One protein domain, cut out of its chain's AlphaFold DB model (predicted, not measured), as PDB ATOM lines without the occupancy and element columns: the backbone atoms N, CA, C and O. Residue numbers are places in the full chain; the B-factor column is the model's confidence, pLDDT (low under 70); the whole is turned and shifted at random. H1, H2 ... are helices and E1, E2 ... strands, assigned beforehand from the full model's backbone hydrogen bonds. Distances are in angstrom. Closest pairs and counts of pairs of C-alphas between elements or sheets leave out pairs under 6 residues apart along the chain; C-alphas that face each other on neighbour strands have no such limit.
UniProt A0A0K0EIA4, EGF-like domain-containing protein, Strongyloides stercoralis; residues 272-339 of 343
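What this domain is: This is residues 272 to 339 of the 343 residues of the protein "EGF-like domain-containing protein" of Strongyloides stercoralis (UniProt A0A0K0EIA4). With little regular structure, this is a rod with two hairpins spaced along it: the longer E3-E4, with short H1 packed on it, and the small E1-E2 at the other end, joined through looped residues 284 to 298. Of 68 printed residues, 25 are in named elements, mostly strand, ordered E1, E2, H1, E3, E4; both two-stranded sheets are antiparallel. It is only just loose, close to extended: radius of gyration of the C-alphas 16.0 A, spans 51 by 20 by 15 A.

How they stand to each other: E3, residues 315 to 321, and E4, residues 324 to 330, form an antiparallel hairpin at 151 degrees; N 317 and O 328, 3.0 A apart, are within hydrogen-bond range. The closest C-alphas of H1, residues 299 to 302, and E4 are those of Lys 299 and Ala 327, 5.4 A. H1 is too short for an O i to N i+4 pair; its one O i to N i+3 pair is within range. E1, residues 272 to 274, and E2, residues 280 to 283, form an antiparallel hairpin at 138 degrees, N 273 and O 281 2.8 A apart. Both are apart from E3 and E4.

Where its parts are: E3 spans 17.8 A, E4 18.9 A, E2 10.1 A, E1 6.9 A and H1 6.1 A. C-alpha 272 is at (42.485, -48.244, 30.647), C-alpha 330 at (23.276, -20.245, 37.816).

The domain as a whole: The C-alphas farthest apart, of Asp 277 and Met 332, are 51.8 A apart. The links E2 to H1 and H1 to E3 are long. The printed part has no cut, and no printed residue is under 70 in pLDDT.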
ATOM      1  N   CYS A 272      41.397 -47.471  30.053       96.25
ATOM      2  CA  CYS A 272      42.485 -48.244  30.647       96.25
ATOM      3  C   CYS A 272      43.693 -48.287  29.712       96.25
ATOM      4  O   CYS A 272      43.560 -48.563  28.521       96.25
ATOM      5  N   THR A 273      44.874 -48.053  30.271       95.72
ATOM      6  CA  THR A 273      46.169 -48.221  29.606       95.72
ATOM      7  C   THR A 273      47.080 -49.063  30.490       95.72
ATOM      8  O   THR A 273      46.952 -49.040  31.712       95.72
ATOM      9  N   VAL A 274      47.991 -49.824  29.890       94.66
ATOM     10  CA  VAL A 274      48.957 -50.644  30.634       94.66
ATOM     11  C   VAL A 274      50.244 -49.850  30.817       94.66
ATOM     12  O   VAL A 274      50.807 -49.338  29.847       94.66
ATOM     13  N   LYS A 275      50.701 -49.723  32.062       93.11
ATOM     14  CA  LYS A 275      51.957 -49.052  32.413       93.11
ATOM     15  C   LYS A 275      53.168 -49.936  32.066       93.11
ATOM     16  O   LYS A 275      53.019 -51.144  31.889       93.11
ATOM     17  N   PRO A 276      54.390 -49.371  32.011       90.84
ATOM     18  CA  PRO A 276      55.608 -50.149  31.760       90.84
ATOM     19  C   PRO A 276      55.874 -51.282  32.764       90.84
ATOM     20  O   PRO A 276      56.524 -52.257  32.405       90.84
ATOM     21  N   ASP A 277      55.357 -51.179  33.992       90.04
ATOM     22  CA  ASP A 277      55.405 -52.223  35.026       90.04
ATOM     23  C   ASP A 277      54.266 -53.259  34.897       90.04
ATOM     24  O   ASP A 277      53.996 -54.016  35.822       90.04
ATOM     25  N   ASN A 278      53.581 -53.288  33.749       90.86
ATOM     26  CA  ASN A 278      52.458 -54.171  33.441       90.86
ATOM     27  C   ASN A 278      51.244 -54.018  34.378       90.86
ATOM     28  O   ASN A 278      50.336 -54.846  34.347       90.86
ATOM     29  N   THR A 279      51.186 -52.948  35.176       92.52
ATOM     30  CA  THR A 279      50.005 -52.606  35.971       92.52
ATOM     31  C   THR A 279      49.023 -51.759  35.155       92.52
ATOM     32  O   THR A 279      49.419 -51.055  34.218       92.52
ATOM     33  N   PRO A 280      47.721 -51.808  35.466       94.14
ATOM     34  CA  PRO A 280      46.741 -50.972  34.785       94.14
ATOM     35  C   PRO A 280      46.804 -49.506  35.261       94.14
ATOM     36  O   PRO A 280      47.176 -49.192  36.394       94.14
ATOM     37  N   SER A 281      46.413 -48.585  34.383       95.37
ATOM     38  CA  SER A 281      46.258 -47.154  34.656       95.37
ATOM     39  C   SER A 281      44.982 -46.639  34.023       95.37
ATOM     40  O   SER A 281      44.794 -46.779  32.812       95.37
ATOM     41  N   CYS A 282      44.147 -45.969  34.810       96.20
ATOM     42  CA  CYS A 282      42.942 -45.343  34.293       96.20
ATOM     43  C   CYS A 282      43.149 -43.867  33.968       96.20
ATOM     44  O   CYS A 282      43.617 -43.084  34.792       96.20
ATOM     45  N   GLN A 283      42.744 -43.477  32.762       94.82
ATOM     46  CA  GLN A 283      42.520 -42.087  32.395       94.82
ATOM     47  C   GLN A 283      41.034 -41.773  32.580       94.82
ATOM     48  O   GLN A 283      40.194 -42.153  31.759       94.82
ATOM     49  N   CYS A 284      40.715 -41.095  33.679       94.04
ATOM     50  CA  CYS A 284      39.346 -40.713  34.002       94.04
ATOM     51  C   CYS A 284      38.865 -39.558  33.128       94.04
ATOM     52  O   CYS A 284      39.627 -38.648  32.803       94.04
ATOM     53  N   LYS A 285      37.584 -39.606  32.761       92.17
ATOM     54  CA  LYS A 285      36.915 -38.578  31.967       92.17
ATOM     55  C   LYS A 285      35.914 -37.821  32.822       92.17
ATOM     56  O   LYS A 285      35.326 -38.373  33.753       92.17
ATOM     57  N   GLY A 286      35.687 -36.562  32.479       92.73
ATOM     58  CA  GLY A 286      34.627 -35.776  33.084       92.73
ATOM     59  C   GLY A 286      34.885 -35.483  34.554       92.73
ATOM     60  O   GLY A 286      35.987 -35.098  34.937       92.73
ATOM     61  N   CYS A 287      33.859 -35.661  35.384       94.09
ATOM     62  CA  CYS A 287      33.912 -35.429  36.829       94.09
ATOM     63  C   CYS A 287      34.230 -36.679  37.649       94.09
ATOM     64  O   CYS A 287      33.792 -36.773  38.792       94.09
ATOM     65  N   PHE A 288      34.997 -37.617  37.100       94.38
ATOM     66  CA  PHE A 288      35.422 -38.816  37.815       94.38
ATOM     67  C   PHE A 288      36.928 -38.805  38.079       94.38
ATOM     68  O   PHE A 288      37.700 -38.246  37.298       94.38
ATOM     69  N   TYR A 289      37.349 -39.388  39.197       92.15
ATOM     70  CA  TYR A 289      38.748 -39.496  39.610       92.15
ATOM     71  C   TYR A 289      38.981 -40.775  40.432       92.15
ATOM     72  O   TYR A 289      38.076 -41.595  40.586       92.15
ATOM     73  N   GLY A 290      40.209 -40.950  40.923       92.04
ATOM     74  CA  GLY A 290      40.649 -42.158  41.622       92.04
ATOM     75  C   GLY A 290      41.329 -43.143  40.673       92.04
ATOM     76  O   GLY A 290      41.257 -42.993  39.452       92.04
ATOM     77  N   ASP A 291      41.992 -44.154  41.233       91.64
ATOM     78  CA  ASP A 291      42.805 -45.106  40.458       91.64
ATOM     79  C   ASP A 291      41.982 -45.905  39.435       91.64
ATOM     80  O   ASP A 291      42.508 -46.325  38.407       91.64
ATOM     81  N   THR A 292      40.679 -46.066  39.693       95.14
ATOM     82  CA  THR A 292      39.720 -46.778  38.834       95.14
ATOM     83  C   THR A 292      38.577 -45.892  38.332       95.14
ATOM     84  O   THR A 292      37.611 -46.403  37.769       95.14
ATOM     85  N   CYS A 293      38.666 -44.565  38.494       95.40
ATOM     86  CA  CYS A 293      37.627 -43.603  38.094       95.40
ATOM     87  C   CYS A 293      36.257 -43.810  38.755       95.40
ATOM     88  O   CYS A 293      35.232 -43.455  38.174       95.40
ATOM     89  N   ASN A 294      36.215 -44.408  39.942       94.88
ATOM     90  CA  ASN A 294      34.992 -44.677  40.697       94.88
ATOM     91  C   ASN A 294      34.527 -43.477  41.539       94.88
ATOM     92  O   ASN A 294      33.339 -43.371  41.844       94.88
ATOM     93  N   ASP A 295      35.433 -42.559  41.876       94.03
ATOM     94  CA  ASP A 295      35.124 -41.418  42.726       94.03
ATOM     95  C   ASP A 295      34.597 -40.234  41.911       94.03
ATOM     96  O   ASP A 295      35.100 -39.908  40.836       94.03
ATOM     97  N   THR A 296      33.594 -39.532  42.441       92.25
ATOM     98  CA  THR A 296      33.013 -38.340  41.807       92.25
ATOM     99  C   THR A 296      33.637 -37.061  42.345       92.25
ATOM    100  O   THR A 296      33.596 -36.790  43.549       92.25
ATOM    101  N   LEU A 297      34.168 -36.230  41.461       91.41
ATOM    102  CA  LEU A 297      34.679 -34.911  41.787       91.41
ATOM    103  C   LEU A 297      33.524 -33.917  41.910       91.41
ATOM    104  O   LEU A 297      32.785 -33.710  40.953       91.41
ATOM    105  N   ASP A 298      33.428 -33.230  43.046       92.21
ATOM    106  CA  ASP A 298      32.546 -32.073  43.201       92.21
ATOM    107  C   ASP A 298      33.353 -30.770  43.133       92.21
ATOM    108  O   ASP A 298      33.950 -30.318  44.116       92.21
ATOM    109  N   LYS A 299      33.383 -30.145  41.949       91.65
ATOM    110  CA  LYS A 299      34.056 -28.854  41.747       91.65
ATOM    111  C   LYS A 299      33.382 -27.734  42.538       91.65
ATOM    112  O   LYS A 299      34.078 -26.822  42.981       91.65
ATOM    113  N   CYS A 300      32.071 -27.801  42.753       93.27
ATOM    114  CA  CYS A 300      31.321 -26.761  43.450       93.27
ATOM    115  C   CYS A 300      31.691 -26.619  44.924       93.27
ATOM    116  O   CYS A 300      31.648 -25.504  45.440       93.27
ATOM    117  N   LYS A 301      32.177 -27.685  45.569       90.03
ATOM    118  CA  LYS A 301      32.634 -27.653  46.968       90.03
ATOM    119  C   LYS A 301      33.674 -26.564  47.262       90.03
ATOM    120  O   LYS A 301      33.724 -26.047  48.373       90.03
ATOM    121  N   THR A 302      34.506 -26.209  46.281       86.78
ATOM    122  CA  THR A 302      35.546 -25.167  46.424       86.78
ATOM    123  C   THR A 302      35.312 -23.954  45.520       86.78
ATOM    124  O   THR A 302      36.098 -23.005  45.528       86.78
ATOM    125  N   TYR A 303      34.225 -23.946  44.742       91.90
ATOM    126  CA  TYR A 303      33.987 -22.940  43.714       91.90
ATOM    127  C   TYR A 303      33.228 -21.722  44.246       91.90
ATOM    128  O   TYR A 303      32.012 -21.591  44.127       91.90
ATOM    129  N   THR A 304      33.964 -20.762  44.799       92.00
ATOM    130  CA  THR A 304      33.384 -19.574  45.451       92.00
ATOM    131  C   THR A 304      32.832 -18.519  44.486       92.00
ATOM    132  O   THR A 304      32.094 -17.626  44.903       92.00
ATOM    133  N   LYS A 305      33.124 -18.626  43.182       94.07
ATOM    134  CA  LYS A 305      32.721 -17.644  42.154       94.07
ATOM    135  C   LYS A 305      31.209 -17.564  41.910       94.07
ATOM    136  O   LYS A 305      30.753 -16.602  41.295       94.07
ATOM    137  N   CYS A 306      30.425 -18.533  42.383       93.05
ATOM    138  CA  CYS A 306      28.962 -18.454  42.316       93.05
ATOM    139  C   CYS A 306      28.351 -17.604  43.436       93.05
ATOM    140  O   CYS A 306      27.164 -17.307  43.377       93.05
ATOM    141  N   LEU A 307      29.131 -17.182  44.440       89.78
ATOM    142  CA  LEU A 307      28.681 -16.263  45.494       89.78
ATOM    143  C   LEU A 307      27.389 -16.718  46.203       89.78
ATOM    144  O   LEU A 307      26.537 -15.899  46.540       89.78
ATOM    145  N   GLN A 308      27.242 -18.022  46.446       88.69
ATOM    146  CA  GLN A 308      26.047 -18.605  47.079       88.69
ATOM    147  C   GLN A 308      25.814 -18.038  48.492       88.69
ATOM    148  O   GLN A 308      24.679 -17.845  48.913       88.69
ATOM    149  N   ASN A 309      26.896 -17.658  49.183       87.34
ATOM    150  CA  ASN A 309      26.847 -16.983  50.485       87.34
ATOM    151  C   ASN A 309      26.342 -15.529  50.407       87.34
ATOM    152  O   ASN A 309      25.985 -14.956  51.432       87.34
ATOM    153  N   LYS A 310      26.377 -14.898  49.227       90.02
ATOM    154  CA  LYS A 310      25.885 -13.527  49.011       90.02
ATOM    155  C   LYS A 310      24.441 -13.515  48.534       90.02
ATOM    156  O   LYS A 310      23.692 -12.627  48.920       90.02
ATOM    157  N   ASN A 311      24.055 -14.490  47.715       88.77
ATOM    158  CA  ASN A 311      22.686 -14.640  47.254       88.77
ATOM    159  C   ASN A 311      22.297 -16.130  47.237       88.77
ATOM    160  O   ASN A 311      22.852 -16.880  46.428       88.77
ATOM    161  N   PRO A 312      21.327 -16.559  48.067       89.51
ATOM    162  CA  PRO A 312      20.899 -17.957  48.132       89.51
ATOM    163  C   PRO A 312      20.249 -18.464  46.831       89.51
ATOM    164  O   PRO A 312      20.168 -19.671  46.624       89.51
ATOM    165  N   ASN A 313      19.830 -17.572  45.924       92.48
ATOM    166  CA  ASN A 313      19.320 -17.948  44.601       92.48
ATOM    167  C   ASN A 313      20.431 -18.266  43.589       92.48
ATOM    168  O   ASN A 313      20.130 -18.705  42.476       92.48
ATOM    169  N   ASN A 314      21.702 -18.049  43.937       94.17
ATOM    170  CA  ASN A 314      22.813 -18.507  43.117       94.17
ATOM    171  C   ASN A 314      23.065 -19.998  43.381       94.17
ATOM    172  O   ASN A 314      23.267 -20.413  44.523       94.17
ATOM    173  N   LYS A 315      23.109 -20.809  42.323       94.43
ATOM    174  CA  LYS A 315      23.439 -22.241  42.406       94.43
ATOM    175  C   LYS A 315      24.757 -22.529  41.702       94.43
ATOM    176  O   LYS A 315      25.071 -21.901  40.693       94.43
ATOM    177  N   CYS A 316      25.517 -23.477  42.233       94.94
ATOM    178  CA  CYS A 316      26.669 -24.059  41.561       94.94
ATOM    179  C   CYS A 316      26.333 -25.503  41.209       94.94
ATOM    180  O   CYS A 316      25.954 -26.259  42.103       94.94
ATOM    181  N   ASN A 317      26.517 -25.882  39.944       94.67
ATOM    182  CA  ASN A 317      26.462 -27.281  39.535       94.67
ATOM    183  C   ASN A 317      27.820 -27.712  38.984       94.67
ATOM    184  O   ASN A 317      28.432 -27.012  38.168       94.67
ATOM    185  N   THR A 318      28.262 -28.886  39.422       94.72
ATOM    186  CA  THR A 318      29.410 -29.575  38.845       94.72
ATOM    187  C   THR A 318      28.942 -30.306  37.590       94.72
ATOM    188  O   THR A 318      27.995 -31.087  37.646       94.72
ATOM    189  N   LEU A 319      29.567 -30.014  36.450       91.79
ATOM    190  CA  LEU A 319      29.187 -30.542  35.144       91.79
ATOM    191  C   LEU A 319      30.394 -31.176  34.455       91.79
ATOM    192  O   LEU A 319      31.488 -30.606  34.434       91.79
ATOM    193  N   SER A 320      30.152 -32.332  33.840       89.95
ATOM    194  CA  SER A 320      31.075 -32.954  32.899       89.95
ATOM    195  C   SER A 320      30.857 -32.334  31.524       89.95
ATOM    196  O   SER A 320      29.755 -32.416  30.986       89.95
ATOM    197  N   ILE A 321      31.886 -31.701  30.969       86.79
ATOM    198  CA  ILE A 321      31.885 -31.194  29.595       86.79
ATOM    199  C   ILE A 321      33.058 -31.864  28.891       86.79
ATOM    200  O   ILE A 321      34.211 -31.612  29.243       86.79
ATOM    201  N   ASP A 322      32.744 -32.737  27.937       84.54
ATOM    202  CA  ASP A 322      33.698 -33.652  27.310       84.54
ATOM    203  C   ASP A 322      34.466 -34.456  28.377       84.54
ATOM    204  O   ASP A 322      33.863 -35.050  29.276       84.54
ATOM    205  N   ASP A 323      35.796 -34.420  28.316       86.90
ATOM    206  CA  ASP A 323      36.692 -35.076  29.264       86.90
ATOM    207  C   ASP A 323      37.010 -34.200  30.496       86.90
ATOM    208  O   ASP A 323      37.758 -34.630  31.371       86.90
ATOM    209  N   ASN A 324      36.431 -32.996  30.610       87.70
ATOM    210  CA  ASN A 324      36.720 -32.045  31.685       87.70
ATOM    211  C   ASN A 324      35.591 -31.940  32.720       87.70
ATOM    212  O   ASN A 324      34.404 -31.941  32.397       87.70
ATOM    213  N   CYS A 325      35.975 -31.717  33.979       92.25
ATOM    214  CA  CYS A 325      35.046 -31.359  35.047       92.25
ATOM    215  C   CYS A 325      35.093 -29.864  35.356       92.25
ATOM    216  O   CYS A 325      36.130 -29.343  35.788       92.25
ATOM    217  N   VAL A 326      33.960 -29.180  35.211       92.45
ATOM    218  CA  VAL A 326      33.850 -27.742  35.475       92.45
ATOM    219  C   VAL A 326      32.723 -27.435  36.452       92.45
ATOM    220  O   VAL A 326      31.710 -28.124  36.505       92.45
ATOM    221  N   ALA A 327      32.884 -26.353  37.207       94.42
ATOM    222  CA  ALA A 327      31.782 -25.743  37.936       94.42
ATOM    223  C   ALA A 327      31.123 -24.669  37.060       94.42
ATOM    224  O   ALA A 327      31.813 -23.847  36.445       94.42
ATOM    225  N   LYS A 328      29.790 -24.656  37.010       94.57
ATOM    226  CA  LYS A 328      28.995 -23.594  36.379       94.57
ATOM    227  C   LYS A 328      28.060 -22.963  37.398       94.57
ATOM    228  O   LYS A 328      27.477 -23.656  38.231       94.57
ATOM    229  N   CYS A 329      27.913 -21.647  37.303       95.74
ATOM    230  CA  CYS A 329      27.024 -20.870  38.152       95.74
ATOM    231  C   CYS A 329      25.698 -20.592  37.456       95.74
ATOM    232  O   CYS A 329      25.662 -20.307  36.265       95.74
ATOM    233  N   TYR A 330      24.625 -20.603  38.230       95.66
ATOM    234  CA  TYR A 330      23.276 -20.245  37.816       95.66
ATOM    235  C   TYR A 330      22.833 -19.100  38.717       95.66
ATOM    236  O   TYR A 330      22.527 -19.307  39.891       95.66
ATOM    237  N   CYS A 331      22.926 -17.877  38.203       94.47
ATOM    238  CA  CYS A 331      22.842 -16.667  39.017       94.47
ATOM    239  C   CYS A 331      21.405 -16.164  39.127       94.47
ATOM    240  O   CYS A 331      20.702 -16.104  38.121       94.47
ATOM    241  N   MET A 332      20.984 -15.771  40.333       92.39
ATOM    242  CA  MET A 332      19.656 -15.210  40.617       92.39
ATOM    243  C   MET A 332      18.495 -16.073  40.083       92.39
ATOM    244  O   MET A 332      17.506 -15.549  39.582       92.39
ATOM    245  N   GLY A 333      18.619 -17.403  40.154       88.11
ATOM    246  CA  GLY A 333      17.608 -18.330  39.630       88.11
ATOM    247  C   GLY A 333      17.577 -18.485  38.103       88.11
ATOM    248  O   GLY A 333      16.690 -19.161  37.590       88.11
ATOM    249  N   SER A 334      18.529 -17.899  37.368       92.91
ATOM    250  CA  SER A 334      18.672 -18.106  35.921       92.91
ATOM    251  C   SER A 334      18.950 -19.572  35.582       92.91
ATOM    252  O   SER A 334      19.727 -20.232  36.267       92.91
ATOM    253  N   ASN A 335      18.394 -20.050  34.467       92.71
ATOM    254  CA  ASN A 335      18.703 -21.365  33.893       92.71
ATOM    255  C   ASN A 335      19.908 -21.337  32.931       92.71
ATOM    256  O   ASN A 335      20.289 -22.377  32.396       92.71
ATOM    257  N   ILE A 336      20.509 -20.166  32.693       93.82
ATOM    258  CA  ILE A 336      21.663 -20.008  31.799       93.82
ATOM    259  C   ILE A 336      22.953 -20.121  32.624       93.82
ATOM    260  O   ILE A 336      23.174 -19.288  33.509       93.82
ATOM    261  N   PRO A 337      23.827 -21.104  32.339       93.55
ATOM    262  CA  PRO A 337      25.063 -21.282  33.085       93.55
ATOM    263  C   PRO A 337      26.086 -20.194  32.740       93.55
ATOM    264  O   PRO A 337      26.366 -19.916  31.574       93.55
ATOM    265  N   THR A 338      26.732 -19.640  33.758       93.68
ATOM    266  CA  THR A 338      27.839 -18.688  33.630       93.68
ATOM    267  C   THR A 338      29.080 -19.200  34.360       93.68
ATOM    268  O   THR A 338      29.040 -20.162  35.128       93.68
ATOM    269  N   ALA A 339      30.230 -18.570  34.109       92.10
ATOM    270  CA  ALA A 339      31.456 -18.883  34.841       92.10
ATOM    271  C   ALA A 339      31.451 -18.319  36.278       92.10
ATOM    272  O   ALA A 339      32.162 -18.831  37.133       92.10
TER     273      ALA A 339